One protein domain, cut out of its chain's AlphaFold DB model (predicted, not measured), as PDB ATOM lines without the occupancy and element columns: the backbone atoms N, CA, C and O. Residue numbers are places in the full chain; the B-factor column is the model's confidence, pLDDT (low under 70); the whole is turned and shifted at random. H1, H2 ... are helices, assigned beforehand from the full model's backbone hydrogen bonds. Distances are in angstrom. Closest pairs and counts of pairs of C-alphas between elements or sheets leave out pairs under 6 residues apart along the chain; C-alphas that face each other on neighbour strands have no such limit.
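This is residues 719 to 830 of the 1083 residues of an uncharacterized protein of Talaromyces atroroseus (UniProt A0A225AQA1). The long kinked helix H3 reaches out as an arm from a head of three crossed helices, H1, H2 and H5; residues 793 to 799 fold back along it to short H4, which crosses it. The printed part has 112 residues with five named helices, H1 to H5, all helix. It is compact, radius of gyration of the C-alphas 14.4 A, spanning 49 by 28 by 27 A.

H3, residues 769 to 792, spans 33.6 A from C-alpha 769 at (25.738, 69.037, 7.687), with a kink of 56 degrees near residue 777. H2, residues 747 to 762, spans 22.5 A. H1 is residues 728 to 739, H4 800 to 807, and H5 820 to 828, ending at (22.671, 85.997, 11.307).

H2, the hub, touches H1, H3 and H5. Its residues 750 to 757 alone touch H3, closest C-alphas Met 753 and Val 776, 5.8 A. In H3, 13 of 20 O i to N i+4 pairs are within hydrogen-bond range.

The printed part has no cut. The link H4 to H5 is long, 12 residues. Residues 719 to 720 are under pLDDT 70.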
ATOM      1  N   LYS A 719      32.817  78.104  21.190       62.66
ATOM      2  CA  LYS A 719      31.554  78.182  20.432       62.66
ATOM      3  C   LYS A 719      30.646  79.345  20.862       62.66
ATOM      4  O   LYS A 719      29.898  79.848  20.029       62.66
ATOM      5  N   HIS A 720      30.699  79.785  22.123       69.38
ATOM      6  CA  HIS A 720      29.906  80.918  22.612       69.38
ATOM      7  C   HIS A 720      30.585  82.279  22.389       69.38
ATOM      8  O   HIS A 720      29.891  83.267  22.148       69.38
ATOM      9  N   ILE A 721      31.921  82.334  22.372       72.38
ATOM     10  CA  ILE A 721      32.681  83.547  22.031       72.38
ATOM     11  C   ILE A 721      32.358  84.007  20.598       72.38
ATOM     12  O   ILE A 721      32.089  85.188  20.389       72.38
ATOM     13  N   PHE A 722      32.290  83.089  19.624       80.00
ATOM     14  CA  PHE A 722      31.958  83.447  18.235       80.00
ATOM     15  C   PHE A 722      30.561  84.065  18.065       80.00
ATOM     16  O   PHE A 722      30.375  84.867  17.159       80.00
ATOM     17  N   SER A 723      29.593  83.726  18.924       76.81
ATOM     18  CA  SER A 723      28.229  84.284  18.866       76.81
ATOM     19  C   SER A 723      28.071  85.672  19.502       76.81
ATOM     20  O   SER A 723      26.983  86.232  19.429       76.81
ATOM     21  N   LEU A 724      29.105  86.204  20.167       80.75
ATOM     22  CA  LEU A 724      29.025  87.460  20.931       80.75
ATOM     23  C   LEU A 724      29.955  88.570  20.412       80.75
ATOM     24  O   LEU A 724      29.783  89.721  20.795       80.75
ATOM     25  N   THR A 725      30.929  88.256  19.551       88.56
ATOM     26  CA  THR A 725      31.780  89.271  18.901       88.56
ATOM     27  C   THR A 725      31.270  89.592  17.494       88.56
ATOM     28  O   THR A 725      30.985  88.635  16.770       88.56
ATOM     29  N   PRO A 726      31.246  90.863  17.044       88.81
ATOM     30  CA  PRO A 726      30.842  91.216  15.676       88.81
ATOM     31  C   PRO A 726      31.728  90.559  14.602       88.81
ATOM     32  O   PRO A 726      31.233  90.134  13.563       88.81
ATOM     33  N   ASP A 727      33.014  90.340  14.887       94.44
ATOM     34  CA  ASP A 727      33.953  89.560  14.060       94.44
ATOM     35  C   ASP A 727      33.750  88.027  14.139       94.44
ATOM     36  O   ASP A 727      34.572  87.256  13.640       94.44
ATOM     37  N   GLY A 728      32.649  87.548  14.728       95.19
ATOM     38  CA  GLY A 728      32.267  86.131  14.781       95.19
ATOM     39  C   GLY A 728      32.264  85.450  13.405       95.19
ATOM     40  O   GLY A 728      33.000  84.475  13.223       95.19
ATOM     41  N   PRO A 729      31.529  85.979  12.406       96.00
ATOM     42  CA  PRO A 729      31.559  85.481  11.032       96.00
ATOM     43  C   PRO A 729      32.958  85.497  10.398       96.00
ATOM     44  O   PRO A 729      33.323  84.538   9.723       96.00
ATOM     45  N   LEU A 730      33.771  86.531  10.649       96.56
ATOM     46  CA  LEU A 730      35.129  86.643  10.096       96.56
ATOM     47  C   LEU A 730      36.077  85.583  10.685       96.56
ATOM     48  O   LEU A 730      36.858  84.970   9.962       96.56
ATOM     49  N   LYS A 731      35.959  85.289  11.983       96.44
ATOM     50  CA  LYS A 731      36.708  84.200  12.637       96.44
ATOM     51  C   LYS A 731      36.291  82.822  12.113       96.44
ATOM     52  O   LYS A 731      37.133  81.933  12.008       96.44
ATOM     53  N   ILE A 732      35.015  82.645  11.760       97.25
ATOM     54  CA  ILE A 732      34.504  81.418  11.130       97.25
ATOM     55  C   ILE A 732      35.023  81.290   9.687       97.25
ATOM     56  O   ILE A 732      35.431  80.198   9.297       97.25
ATOM     57  N   PHE A 733      35.095  82.387   8.928       98.00
ATOM     58  CA  PHE A 733      35.723  82.430   7.602       98.00
ATOM     59  C   PHE A 733      37.212  82.066   7.646       98.00
ATOM     60  O   PHE A 733      37.645  81.180   6.912       98.00
ATOM     61  N   GLU A 734      37.998  82.671   8.541       97.62
ATOM     62  CA  GLU A 734      39.423  82.336   8.681       97.62
ATOM     63  C   GLU A 734      39.630  80.884   9.148       97.62
ATOM     64  O   GLU A 734      40.547  80.202   8.689       97.62
ATOM     65  N   MET A 735      38.734  80.350   9.986       97.56
ATOM     66  CA  MET A 735      38.710  78.920  10.313       97.56
ATOM     67  C   MET A 735      38.408  78.054   9.077       97.56
ATOM     68  O   MET A 735      39.107  77.069   8.848       97.56
ATOM     69  N   PHE A 736      37.418  78.426   8.259       98.12
ATOM     70  CA  PHE A 736      37.059  77.721   7.025       98.12
ATOM     71  C   PHE A 736      38.218  77.707   6.018       98.12
ATOM     72  O   PHE A 736      38.619  76.648   5.540       98.12
ATOM     73  N   LYS A 737      38.816  78.873   5.763       97.88
ATOM     74  CA  LYS A 737      39.966  79.077   4.871       97.88
ATOM     75  C   LYS A 737      41.212  78.326   5.350       97.88
ATOM     76  O   LYS A 737      41.937  77.751   4.543       97.88
ATOM     77  N   LYS A 738      41.423  78.238   6.669       97.69
ATOM     78  CA  LYS A 738      42.472  77.408   7.282       97.69
ATOM     79  C   LYS A 738      42.205  75.904   7.143       97.69
ATOM     80  O   LYS A 738      43.150  75.147   6.937       97.69
ATOM     81  N   SER A 739      40.949  75.462   7.238       98.00
ATOM     82  CA  SER A 739      40.551  74.072   6.953       98.00
ATOM     83  C   SER A 739      40.692  73.716   5.468       98.00
ATOM     84  O   SER A 739      41.017  72.573   5.142       98.00
ATOM     85  N   TYR A 740      40.491  74.692   4.576       97.81
ATOM     86  CA  TYR A 740      40.504  74.522   3.126       97.81
ATOM     87  C   TYR A 740      41.431  75.523   2.437       97.81
ATOM     88  O   TYR A 740      40.984  76.442   1.763       97.81
ATOM     89  N   ALA A 741      42.743  75.282   2.501       97.50
ATOM     90  CA  ALA A 741      43.756  76.126   1.853       97.50
ATOM     91  C   ALA A 741      43.636  76.240   0.310       97.50
ATOM     92  O   ALA A 741      44.340  77.035  -0.301       97.50
ATOM     93  N   LYS A 742      42.753  75.451  -0.329       97.19
ATOM     94  CA  LYS A 742      42.377  75.574  -1.752       97.19
ATOM     95  C   LYS A 742      41.220  76.556  -2.004       97.19
ATOM     96  O   LYS A 742      40.872  76.787  -3.157       97.19
ATOM     97  N   TYR A 743      40.585  77.085  -0.958       98.19
ATOM     98  CA  TYR A 743      39.464  78.012  -1.078       98.19
ATOM     99  C   TYR A 743      39.967  79.397  -1.498       98.19
ATOM    100  O   TYR A 743      40.570  80.124  -0.709       98.19
ATOM    101  N   ALA A 744      39.715  79.747  -2.760       97.75
ATOM    102  CA  ALA A 744      40.128  81.012  -3.366       97.75
ATOM    103  C   ALA A 744      39.107  82.156  -3.183       97.75
ATOM    104  O   ALA A 744      39.301  83.234  -3.736       97.75
ATOM    105  N   GLY A 745      38.012  81.919  -2.455       97.75
ATOM    106  CA  GLY A 745      36.954  82.907  -2.258       97.75
ATOM    107  C   GLY A 745      37.306  83.968  -1.219       97.75
ATOM    108  O   GLY A 745      38.050  83.726  -0.263       97.75
ATOM    109  N   ASP A 746      36.711  85.139  -1.394       97.88
ATOM    110  CA  ASP A 746      36.669  86.191  -0.387       97.88
ATOM    111  C   ASP A 746      35.615  85.905   0.705       97.88
ATOM    112  O   ASP A 746      34.952  84.855   0.742       97.88
ATOM    113  N   PHE A 747      35.524  86.842   1.651       97.38
ATOM    114  CA  PHE A 747      34.607  86.786   2.783       97.38
ATOM    115  C   PHE A 747      33.139  86.925   2.354       97.38
ATOM    116  O   PHE A 747      32.276  86.233   2.893       97.38
ATOM    117  N   ASP A 748      32.846  87.763   1.366       97.12
ATOM    118  CA  ASP A 748      31.472  88.071   0.967       97.12
ATOM    119  C   ASP A 748      30.862  86.934   0.137       97.12
ATOM    120  O   ASP A 748      29.704  86.561   0.347       97.12
ATOM    121  N   HIS A 749      31.661  86.266  -0.700       97.69
ATOM    122  CA  HIS A 749      31.297  84.997  -1.323       97.69
ATOM    123  C   HIS A 749      31.015  83.913  -0.272       97.69
ATOM    124  O   HIS A 749      29.998  83.222  -0.363       97.69
ATOM    125  N   PHE A 750      31.855  83.801   0.764       98.06
ATOM    126  CA  PHE A 750      31.640  82.856   1.866       98.06
ATOM    127  C   PHE A 750      30.319  83.125   2.609       98.06
ATOM    128  O   PHE A 750      29.545  82.196   2.855       98.06
ATOM    129  N   VAL A 751      30.026  84.390   2.927       97.19
ATOM    130  CA  VAL A 751      28.771  84.810   3.574       97.19
ATOM    131  C   VAL A 751      27.563  84.536   2.672       97.19
ATOM    132  O   VAL A 751      26.571  83.979   3.142       97.19
ATOM    133  N   ASN A 752      27.642  84.853   1.377       97.25
ATOM    134  CA  ASN A 752      26.584  84.595   0.392       97.25
ATOM    135  C   ASN A 752      26.271  83.090   0.284       97.25
ATOM    136  O   ASN A 752      25.114  82.684   0.420       97.25
ATOM    137  N   MET A 753      27.299  82.240   0.164       98.00
ATOM    138  CA  MET A 753      27.117  80.785   0.166       98.00
ATOM    139  C   MET A 753      26.548  80.274   1.494       98.00
ATOM    140  O   MET A 753      25.665  79.419   1.481       98.00
ATOM    141  N   CYS A 754      26.950  80.833   2.640       97.88
ATOM    142  CA  CYS A 754      26.346  80.498   3.935       97.88
ATOM    143  C   CYS A 754      24.859  80.902   4.024       97.88
ATOM    144  O   CYS A 754      24.057  80.154   4.581       97.88
ATOM    145  N   ARG A 755      24.450  82.037   3.443       97.25
ATOM    146  CA  ARG A 755      23.035  82.458   3.385       97.25
ATOM    147  C   ARG A 755      22.201  81.541   2.483       97.25
ATOM    148  O   ARG A 755      21.140  81.081   2.906       97.25
ATOM    149  N   ARG A 756      22.700  81.196   1.289       97.62
ATOM    150  CA  ARG A 756      22.081  80.203   0.383       97.62
ATOM    151  C   ARG A 756      21.944  78.834   1.051       97.62
ATOM    152  O   ARG A 756      20.865  78.247   1.061       97.62
ATOM    153  N   LEU A 757      23.005  78.370   1.710       97.81
ATOM    154  CA  LEU A 757      23.028  77.127   2.478       97.81
ATOM    155  C   LEU A 757      22.005  77.125   3.628       97.81
ATOM    156  O   LEU A 757      21.316  76.127   3.842       97.81
ATOM    157  N   GLN A 758      21.853  78.246   4.339       97.62
ATOM    158  CA  GLN A 758      20.832  78.406   5.377       97.62
ATOM    159  C   GLN A 758      19.405  78.353   4.796       97.62
ATOM    160  O   GLN A 758      18.526  77.760   5.420       97.62
ATOM    161  N   SER A 759      19.183  78.882   3.586       96.88
ATOM    162  CA  SER A 759      17.913  78.742   2.851       96.88
ATOM    163  C   SER A 759      17.637  77.290   2.429       96.88
ATOM    164  O   SER A 759      16.546  76.767   2.649       96.88
ATOM    165  N   LEU A 760      18.640  76.560   1.925       97.00
ATOM    166  CA  LEU A 760      18.500  75.123   1.639       97.00
ATOM    167  C   LEU A 760      18.254  74.277   2.897       97.00
ATOM    168  O   LEU A 760      17.582  73.244   2.827       97.00
ATOM    169  N   ARG A 761      18.779  74.703   4.051       96.75
ATOM    170  CA  ARG A 761      18.527  74.087   5.361       96.75
ATOM    171  C   ARG A 761      17.110  74.376   5.864       96.75
ATOM    172  O   ARG A 761      16.478  73.443   6.353       96.75
ATOM    173  N   SER A 762      16.596  75.603   5.736       96.69
ATOM    174  CA  SER A 762      15.226  75.953   6.159       96.69
ATOM    175  C   SER A 762      14.158  75.336   5.251       96.69
ATOM    176  O   SER A 762      13.184  74.791   5.760       96.69
ATOM    177  N   ARG A 763      14.400  75.278   3.932       97.12
ATOM    178  CA  ARG A 763      13.620  74.472   2.965       97.12
ATOM    179  C   ARG A 763      13.711  72.962   3.222       97.12
ATOM    180  O   ARG A 763      13.012  72.185   2.585       97.12
ATOM    181  N   GLY A 764      14.588  72.521   4.127       96.31
ATOM    182  CA  GLY A 764      14.737  71.117   4.488       96.31
ATOM    183  C   GLY A 764      15.335  70.239   3.387       96.31
ATOM    184  O   GLY A 764      15.192  69.022   3.481       96.31
ATOM    185  N   ILE A 765      16.010  70.823   2.393       96.38
ATOM    186  CA  ILE A 765      16.706  70.109   1.315       96.38
ATOM    187  C   ILE A 765      18.065  69.640   1.849       96.38
ATOM    188  O   ILE A 765      18.293  68.451   2.077       96.38
ATOM    189  N   LEU A 766      18.956  70.580   2.178       96.31
ATOM    190  CA  LEU A 766      20.343  70.278   2.548       96.31
ATOM    191  C   LEU A 766      20.517  70.078   4.066       96.31
ATOM    192  O   LEU A 766      21.416  70.633   4.699       96.31
ATOM    193  N   ARG A 767      19.653  69.249   4.674       93.00
ATOM    194  CA  ARG A 767      19.628  68.975   6.135       93.00
ATOM    195  C   ARG A 767      20.933  68.380   6.681       93.00
ATOM    196  O   ARG A 767      21.196  68.468   7.879       93.00
ATOM    197  N   ARG A 768      21.726  67.707   5.838       93.38
ATOM    198  CA  ARG A 768      22.882  66.896   6.259       93.38
ATOM    199  C   ARG A 768      24.161  67.741   6.293       93.38
ATOM    200  O   ARG A 768      24.771  67.990   5.257       93.38
ATOM    201  N   CYS A 769      24.612  68.111   7.493       95.38
ATOM    202  CA  CYS A 769      25.738  69.037   7.687       95.38
ATOM    203  C   CYS A 769      27.106  68.570   7.155       95.38
ATOM    204  O   CYS A 769      28.051  69.348   7.144       95.38
ATOM    205  N   PHE A 770      27.242  67.322   6.699       95.12
ATOM    206  CA  PHE A 770      28.476  66.848   6.066       95.12
ATOM    207  C   PHE A 770      28.648  67.311   4.608       95.12
ATOM    208  O   PHE A 770      29.757  67.216   4.102       95.12
ATOM    209  N   LEU A 771      27.594  67.809   3.945       96.94
ATOM    210  CA  LEU A 771      27.666  68.390   2.592       96.94
ATOM    211  C   LEU A 771      27.835  69.921   2.603       96.94
ATOM    212  O   LEU A 771      27.869  70.547   1.551       96.94
ATOM    213  N   TRP A 772      27.909  70.548   3.776       97.75
ATOM    214  CA  TRP A 772      27.901  72.009   3.900       97.75
ATOM    215  C   TRP A 772      29.227  72.647   3.485       97.75
ATOM    216  O   TRP A 772      29.232  73.610   2.721       97.75
ATOM    217  N   ASP A 773      30.349  72.068   3.914       97.75
ATOM    218  CA  ASP A 773      31.675  72.459   3.431       97.75
ATOM    219  C   ASP A 773      31.794  72.229   1.909       97.75
ATOM    220  O   ASP A 773      32.332  73.071   1.191       97.75
ATOM    221  N   GLU A 774      31.233  71.122   1.407       97.56
ATOM    222  CA  GLU A 774      31.173  70.796  -0.026       97.56
ATOM    223  C   GLU A 774      30.404  71.871  -0.814       97.56
ATOM    224  O   GLU A 774      30.886  72.331  -1.846       97.56
ATOM    225  N   PHE A 775      29.255  72.325  -0.298       98.12
ATOM    226  CA  PHE A 775      28.417  73.363  -0.909       98.12
ATOM    227  C   PHE A 775      29.128  74.716  -1.037       98.12
ATOM    228  O   PHE A 775      28.905  75.428  -2.013       98.12
ATOM    229  N   VAL A 776      30.015  75.071  -0.105       98.12
ATOM    230  CA  VAL A 776      30.816  76.302  -0.223       98.12
ATOM    231  C   VAL A 776      32.016  76.106  -1.160       98.12
ATOM    232  O   VAL A 776      32.333  76.991  -1.950       98.12
ATOM    233  N   MET A 777      32.667  74.939  -1.137       98.00
ATOM    234  CA  MET A 777      33.837  74.665  -1.985       98.00
ATOM    235  C   MET A 777      33.491  74.483  -3.475       98.00
ATOM    236  O   MET A 777      34.225  74.973  -4.339       98.00
ATOM    237  N   ARG A 778      32.394  73.787  -3.805       97.75
ATOM    238  CA  ARG A 778      32.043  73.417  -5.193       97.75
ATOM    239  C   ARG A 778      31.559  74.582  -6.052       97.75
ATOM    240  O   ARG A 778      31.706  74.513  -7.271       97.75
ATOM    241  N   HIS A 779      31.077  75.673  -5.456       98.06
ATOM    242  CA  HIS A 779      30.698  76.868  -6.212       98.06
ATOM    243  C   HIS A 779      31.899  77.454  -6.979       98.06
ATOM    244  O   HIS A 779      31.787  77.824  -8.146       98.06
ATOM    245  N   LEU A 780      33.070  77.520  -6.334       97.06
ATOM    246  CA  LEU A 780      34.288  78.058  -6.948       97.06
ATOM    247  C   LEU A 780      34.991  77.057  -7.867       97.06
ATOM    248  O   LEU A 780      35.541  77.456  -8.891       97.06
ATOM    249  N   LEU A 781      35.009  75.778  -7.481       96.50
ATOM    250  CA  LEU A 781      35.777  74.741  -8.174       96.50
ATOM    251  C   LEU A 781      35.057  74.181  -9.407       96.50
ATOM    252  O   LEU A 781      35.687  73.971 -10.442       96.50
ATOM    253  N   ASP A 782      33.746  73.961  -9.312       97.12
ATOM    254  CA  ASP A 782      33.006  73.139 -10.270       97.12
ATOM    255  C   ASP A 782      31.921  73.954 -10.987       97.12
ATOM    256  O   ASP A 782      31.862  73.943 -12.216       97.12
ATOM    257  N   TYR A 783      31.107  74.728 -10.257       97.94
ATOM    258  CA  TYR A 783      29.944  75.415 -10.841       97.94
ATOM    259  C   TYR A 783      30.312  76.450 -11.913       97.94
ATOM    260  O   TYR A 783      29.656  76.523 -12.950       97.94
ATOM    261  N   ARG A 784      31.411  77.197 -11.738       96.56
ATOM    262  CA  ARG A 784      31.915  78.103 -12.786       96.56
ATOM    263  C   ARG A 784      32.218  77.359 -14.094       96.56
ATOM    264  O   ARG A 784      31.871  77.842 -15.169       96.56
ATOM    265  N   ASN A 785      32.843  76.187 -13.993       97.50
ATOM    266  CA  ASN A 785      33.179  75.352 -15.145       97.50
ATOM    267  C   ASN A 785      31.920  74.712 -15.751       97.50
ATOM    268  O   ASN A 785      31.813  74.608 -16.970       97.50
ATOM    269  N   TYR A 786      30.941  74.355 -14.915       98.12
ATOM    270  CA  TYR A 786      29.632  73.863 -15.340       98.12
ATOM    271  C   TYR A 786      28.855  74.893 -16.172       98.12
ATOM    272  O   TYR A 786      28.461  74.591 -17.298       98.12
ATOM    273  N   VAL A 787      28.688  76.118 -15.660       98.19
ATOM    274  CA  VAL A 787      28.002  77.210 -16.374       98.19
ATOM    275  C   VAL A 787      28.716  77.521 -17.690       98.19
ATOM    276  O   VAL A 787      28.076  77.593 -18.735       98.19
ATOM    277  N   GLN A 788      30.052  77.606 -17.686       98.12
ATOM    278  CA  GLN A 788      30.824  77.837 -18.909       98.12
ATOM    279  C   GLN A 788      30.668  76.695 -19.935       98.12
ATOM    280  O   GLN A 788      30.531  76.960 -21.129       98.12
ATOM    281  N   ALA A 789      30.625  75.431 -19.496       97.94
ATOM    282  CA  ALA A 789      30.373  74.287 -20.376       97.94
ATOM    283  C   ALA A 789      28.935  74.261 -20.930       97.94
ATOM    284  O   ALA A 789      28.729  73.866 -22.077       97.94
ATOM    285  N   ARG A 790      27.943  74.710 -20.149       98.00
ATOM    286  CA  ARG A 790      26.543  74.851 -20.580       98.00
ATOM    287  C   ARG A 790      26.376  75.940 -21.643       98.00
ATOM    288  O   ARG A 790      25.780  75.656 -22.680       98.00
ATOM    289  N   ILE A 791      27.002  77.105 -21.448       98.12
ATOM    290  CA  ILE A 791      27.073  78.192 -22.443       98.12
ATOM    291  C   ILE A 791      27.743  77.700 -23.738       98.12
ATOM    292  O   ILE A 791      27.163  77.809 -24.813       98.12
ATOM    293  N   TYR A 792      28.912  77.049 -23.670       98.12
ATOM    294  CA  TYR A 792      29.543  76.488 -24.880       98.12
ATOM    295  C   TYR A 792      28.694  75.418 -25.585       98.12
ATOM    296  O   TYR A 792      28.805  75.252 -26.798       98.12
ATOM    297  N   ALA A 793      27.833  74.707 -24.853       98.12
ATOM    298  CA  ALA A 793      26.886  73.746 -25.414       98.12
ATOM    299  C   ALA A 793      25.575  74.380 -25.926       98.12
ATOM    300  O   ALA A 793      24.714  73.632 -26.394       98.12
ATOM    301  N   LYS A 794      25.398  75.708 -25.817       97.94
ATOM    302  CA  LYS A 794      24.137  76.441 -26.049       97.94
ATOM    303  C   LYS A 794      22.948  75.830 -25.296       97.94
ATOM    304  O   LYS A 794      21.870  75.624 -25.854       97.94
ATOM    305  N   LYS A 795      23.159  75.472 -24.026       98.19
ATOM    306  CA  LYS A 795      22.143  74.883 -23.142       98.19
ATOM    307  C   LYS A 795      21.952  75.742 -21.905       98.19
ATOM    308  O   LYS A 795      22.925  76.217 -21.328       98.19
ATOM    309  N   HIS A 796      20.706  75.815 -21.439       97.56
ATOM    310  CA  HIS A 796      20.387  76.335 -20.112       97.56
ATOM    311  C   HIS A 796      21.252  75.644 -19.043       97.56
ATOM    312  O   HIS A 796      21.483  74.425 -19.105       97.56
ATOM    313  N   TRP A 797      21.744  76.430 -18.087       98.00
ATOM    314  CA  TRP A 797      22.447  75.964 -16.895       98.00
ATOM    315  C   TRP A 797      21.472  75.945 -15.718       98.00
ATOM    316  O   TRP A 797      20.678  76.865 -15.550       98.00
ATOM    317  N   ASP A 798      21.504  74.892 -14.908       98.06
ATOM    318  CA  ASP A 798      20.669  74.836 -13.702       98.06
ATOM    319  C   ASP A 798      21.214  75.812 -12.648       98.06
ATOM    320  O   ASP A 798      22.422  76.084 -12.618       98.06
ATOM    321  N   ASN A 799      20.352  76.303 -11.754       97.56
ATOM    322  CA  ASN A 799      20.788  77.162 -10.653       97.56
ATOM    323  C   ASN A 799      21.741  76.405  -9.711       97.56
ATOM    324  O   ASN A 799      21.656  75.181  -9.587       97.56
ATOM    325  N   TYR A 800      22.655  77.108  -9.027       98.19
ATOM    326  CA  TYR A 800      23.727  76.453  -8.254       98.19
ATOM    327  C   TYR A 800      23.197  75.437  -7.236       98.19
ATOM    328  O   TYR A 800      23.733  74.340  -7.090       98.19
ATOM    329  N   GLU A 801      22.117  75.799  -6.554       97.50
ATOM    330  CA  GLU A 801      21.406  74.979  -5.586       97.50
ATOM    331  C   GLU A 801      20.926  73.640  -6.182       97.50
ATOM    332  O   GLU A 801      21.041  72.598  -5.534       97.50
ATOM    333  N   GLU A 802      20.428  73.663  -7.417       97.12
ATOM    334  CA  GLU A 802      19.886  72.510  -8.146       97.12
ATOM    335  C   GLU A 802      21.014  71.672  -8.745       97.12
ATOM    336  O   GLU A 802      21.086  70.468  -8.497       97.12
ATOM    337  N   TYR A 803      21.960  72.323  -9.429       98.06
ATOM    338  CA  TYR A 803      23.202  71.712  -9.900       98.06
ATOM    339  C   TYR A 803      23.910  70.953  -8.770       98.06
ATOM    340  O   TYR A 803      24.318  69.803  -8.954       98.06
ATOM    341  N   PHE A 804      24.018  71.558  -7.583       98.06
ATOM    342  CA  PHE A 804      24.669  70.931  -6.442       98.06
ATOM    343  C   PHE A 804      23.905  69.696  -5.949       98.06
ATOM    344  O   PHE A 804      24.511  68.638  -5.778       98.06
ATOM    345  N   CYS A 805      22.585  69.802  -5.748       96.31
ATOM    346  CA  CYS A 805      21.770  68.687  -5.253       96.31
ATOM    347  C   CYS A 805      21.681  67.522  -6.253       96.31
ATOM    348  O   CYS A 805      21.614  66.367  -5.831       96.31
ATOM    349  N   ASN A 806      21.735  67.812  -7.556       96.81
ATOM    350  CA  ASN A 806      21.746  66.809  -8.620       96.81
ATOM    351  C   ASN A 806      23.120  66.132  -8.786       96.81
ATOM    352  O   ASN A 806      23.178  64.954  -9.135       96.81
ATOM    353  N   THR A 807      24.221  66.849  -8.526       96.88
ATOM    354  CA  THR A 807      25.590  66.371  -8.811       96.88
ATOM    355  C   THR A 807      26.297  65.752  -7.596       96.88
ATOM    356  O   THR A 807      27.025  64.770  -7.750       96.88
ATOM    357  N   PHE A 808      26.110  66.278  -6.376       96.44
ATOM    358  CA  PHE A 808      26.948  65.932  -5.214       96.44
ATOM    359  C   PHE A 808      26.182  65.222  -4.089       96.44
ATOM    360  O   PHE A 808      25.677  65.834  -3.150       96.44
ATOM    361  N   THR A 809      26.182  63.887  -4.130       94.25
ATOM    362  CA  THR A 809      25.632  63.034  -3.055       94.25
ATOM    363  C   THR A 809      26.663  62.637  -1.988       94.25
ATOM    364  O   THR A 809      26.283  62.265  -0.875       94.25
ATOM    365  N   GLN A 810      27.965  62.725  -2.289       94.50
ATOM    366  CA  GLN A 810      29.056  62.304  -1.401       94.50
ATOM    367  C   GLN A 810      30.018  63.463  -1.075       94.50
ATOM    368  O   GLN A 810      30.456  64.156  -1.993       94.50
ATOM    369  N   PRO A 811      30.409  63.663   0.201       95.31
ATOM    370  CA  PRO A 811      31.364  64.700   0.577       95.31
ATOM    371  C   PRO A 811      32.810  64.285   0.276       95.31
ATOM    372  O   PRO A 811      33.274  63.227   0.713       95.31
ATOM    373  N   SER A 812      33.557  65.167  -0.377       96.31
ATOM    374  CA  SER A 812      35.015  65.133  -0.510       96.31
ATOM    375  C   SER A 812      35.701  66.047   0.520       96.31
ATOM    376  O   SER A 812      36.714  65.669   1.114       96.31
ATOM    377  N   PHE A 813      35.098  67.197   0.827       96.19
ATOM    378  CA  PHE A 813      35.548  68.186   1.802       96.19
ATOM    379  C   PHE A 813      35.016  67.833   3.202       96.19
ATOM    380  O   PHE A 813      33.913  68.196   3.603       96.19
ATOM    381  N   LYS A 814      35.803  67.038   3.943       95.75
ATOM    382  CA  LYS A 814      35.370  66.342   5.174       95.75
ATOM    383  C   LYS A 814      35.788  67.003   6.505       95.75
ATOM    384  O   LYS A 814      35.593  66.379   7.547       95.75
ATOM    385  N   GLN A 815      36.340  68.222   6.511       95.00
ATOM    386  CA  GLN A 815      36.843  68.881   7.739       95.00
ATOM    387  C   GLN A 815      35.729  69.305   8.713       95.00
ATOM    388  O   GLN A 815      35.985  69.409   9.911       95.00
ATOM    389  N   ARG A 816      34.498  69.513   8.221       93.94
ATOM    390  CA  ARG A 816      33.315  69.955   8.987       93.94
ATOM    391  C   ARG A 816      33.531  71.293   9.700       93.94
ATOM    392  O   ARG A 816      33.157  71.450  10.864       93.94
ATOM    393  N   SER A 817      34.134  72.255   9.004       96.25
ATOM    394  CA  SER A 817      34.306  73.618   9.523       96.25
ATOM    395  C   SER A 817      32.962  74.347   9.655       96.25
ATOM    396  O   SER A 817      32.800  75.162  10.566       96.25
ATOM    397  N   LEU A 818      31.965  74.008   8.828       97.31
ATOM    398  CA  LEU A 818      30.586  74.475   8.969       97.31
ATOM    399  C   LEU A 818      29.747  73.524   9.835       97.31
ATOM    400  O   LEU A 818      29.294  72.457   9.425       97.31
ATOM    401  N   THR A 819      29.481  73.971  11.058       96.44
ATOM    402  CA  THR A 819      28.494  73.398  11.985       96.44
ATOM    403  C   THR A 819      27.176  74.188  11.937       96.44
ATOM    404  O   THR A 819      27.199  75.352  11.535       96.44
ATOM    405  N   PRO A 820      26.035  73.640  12.415       96.31
ATOM    406  CA  PRO A 820      24.775  74.388  12.547       96.31
ATOM    407  C   PRO A 820      24.956  75.751  13.219       96.31
ATOM    408  O   PRO A 820      24.613  76.771  12.635       96.31
ATOM    409  N   ARG A 821      25.628  75.785  14.376       95.25
ATOM    410  CA  ARG A 821      25.862  77.010  15.153       95.25
ATOM    411  C   ARG A 821      26.733  78.035  14.421       95.25
ATOM    412  O   ARG A 821      26.472  79.224  14.534       95.25
ATOM    413  N   THR A 822      27.759  77.607  13.683       96.44
ATOM    414  CA  THR A 822      28.605  78.540  12.913       96.44
ATOM    415  C   THR A 822      27.899  79.041  11.656       96.44
ATOM    416  O   THR A 822      28.053  80.210  11.319       96.44
ATOM    417  N   LEU A 823      27.087  78.203  11.003       96.88
ATOM    418  CA  LEU A 823      26.229  78.622   9.893       96.88
ATOM    419  C   LEU A 823      25.189  79.647  10.362       96.88
ATOM    420  O   LEU A 823      25.044  80.692   9.736       96.88
ATOM    421  N   ASP A 824      24.538  79.387  11.501       96.19
ATOM    422  CA  ASP A 824      23.588  80.307  12.134       96.19
ATOM    423  C   ASP A 824      24.259  81.653  12.470       96.19
ATOM    424  O   ASP A 824      23.695  82.696  12.160       96.19
ATOM    425  N   ILE A 825      25.492  81.660  13.003       95.94
ATOM    426  CA  ILE A 825      26.256  82.899  13.257       95.94
ATOM    427  C   ILE A 825      26.550  83.662  11.953       95.94
ATOM    428  O   ILE A 825      26.262  84.855  11.879       95.94
ATOM    429  N   VAL A 826      27.087  83.007  10.916       96.50
ATOM    430  CA  VAL A 826      27.433  83.679   9.645       96.50
ATOM    431  C   VAL A 826      26.182  84.218   8.941       96.50
ATOM    432  O   VAL A 826      26.186  85.358   8.485       96.50
ATOM    433  N   ALA A 827      25.096  83.440   8.901       95.19
ATOM    434  CA  ALA A 827      23.835  83.852   8.288       95.19
ATOM    435  C   ALA A 827      23.076  84.911   9.114       95.19
ATOM    436  O   ALA A 827      22.314  85.684   8.538       95.19
ATOM    437  N   SER A 828      23.289  84.981  10.436       93.19
ATOM    438  CA  SER A 828      22.671  85.997  11.307       93.19
ATOM    439  C   SER A 828      23.208  87.414  11.099       93.19
ATOM    440  O   SER A 828      22.538  88.367  11.494       93.19
ATOM    441  N   LYS A 829      24.371  87.575  10.445       85.69
ATOM    442  CA  LYS A 829      24.842  88.887   9.992       85.69
ATOM    443  C   LYS A 829      23.920  89.380   8.874       85.69
ATOM    444  O   LYS A 829      24.122  89.045   7.703       85.69
ATOM    445  N   ARG A 830      22.911  90.167   9.244       75.69
ATOM    446  CA  ARG A 830      22.174  91.028   8.317       75.69
ATOM    447  C   ARG A 830      23.127  92.058   7.720       75.69
ATOM    448  O   ARG A 830      24.084  92.478   8.369       75.69
TER     449      ARG A 830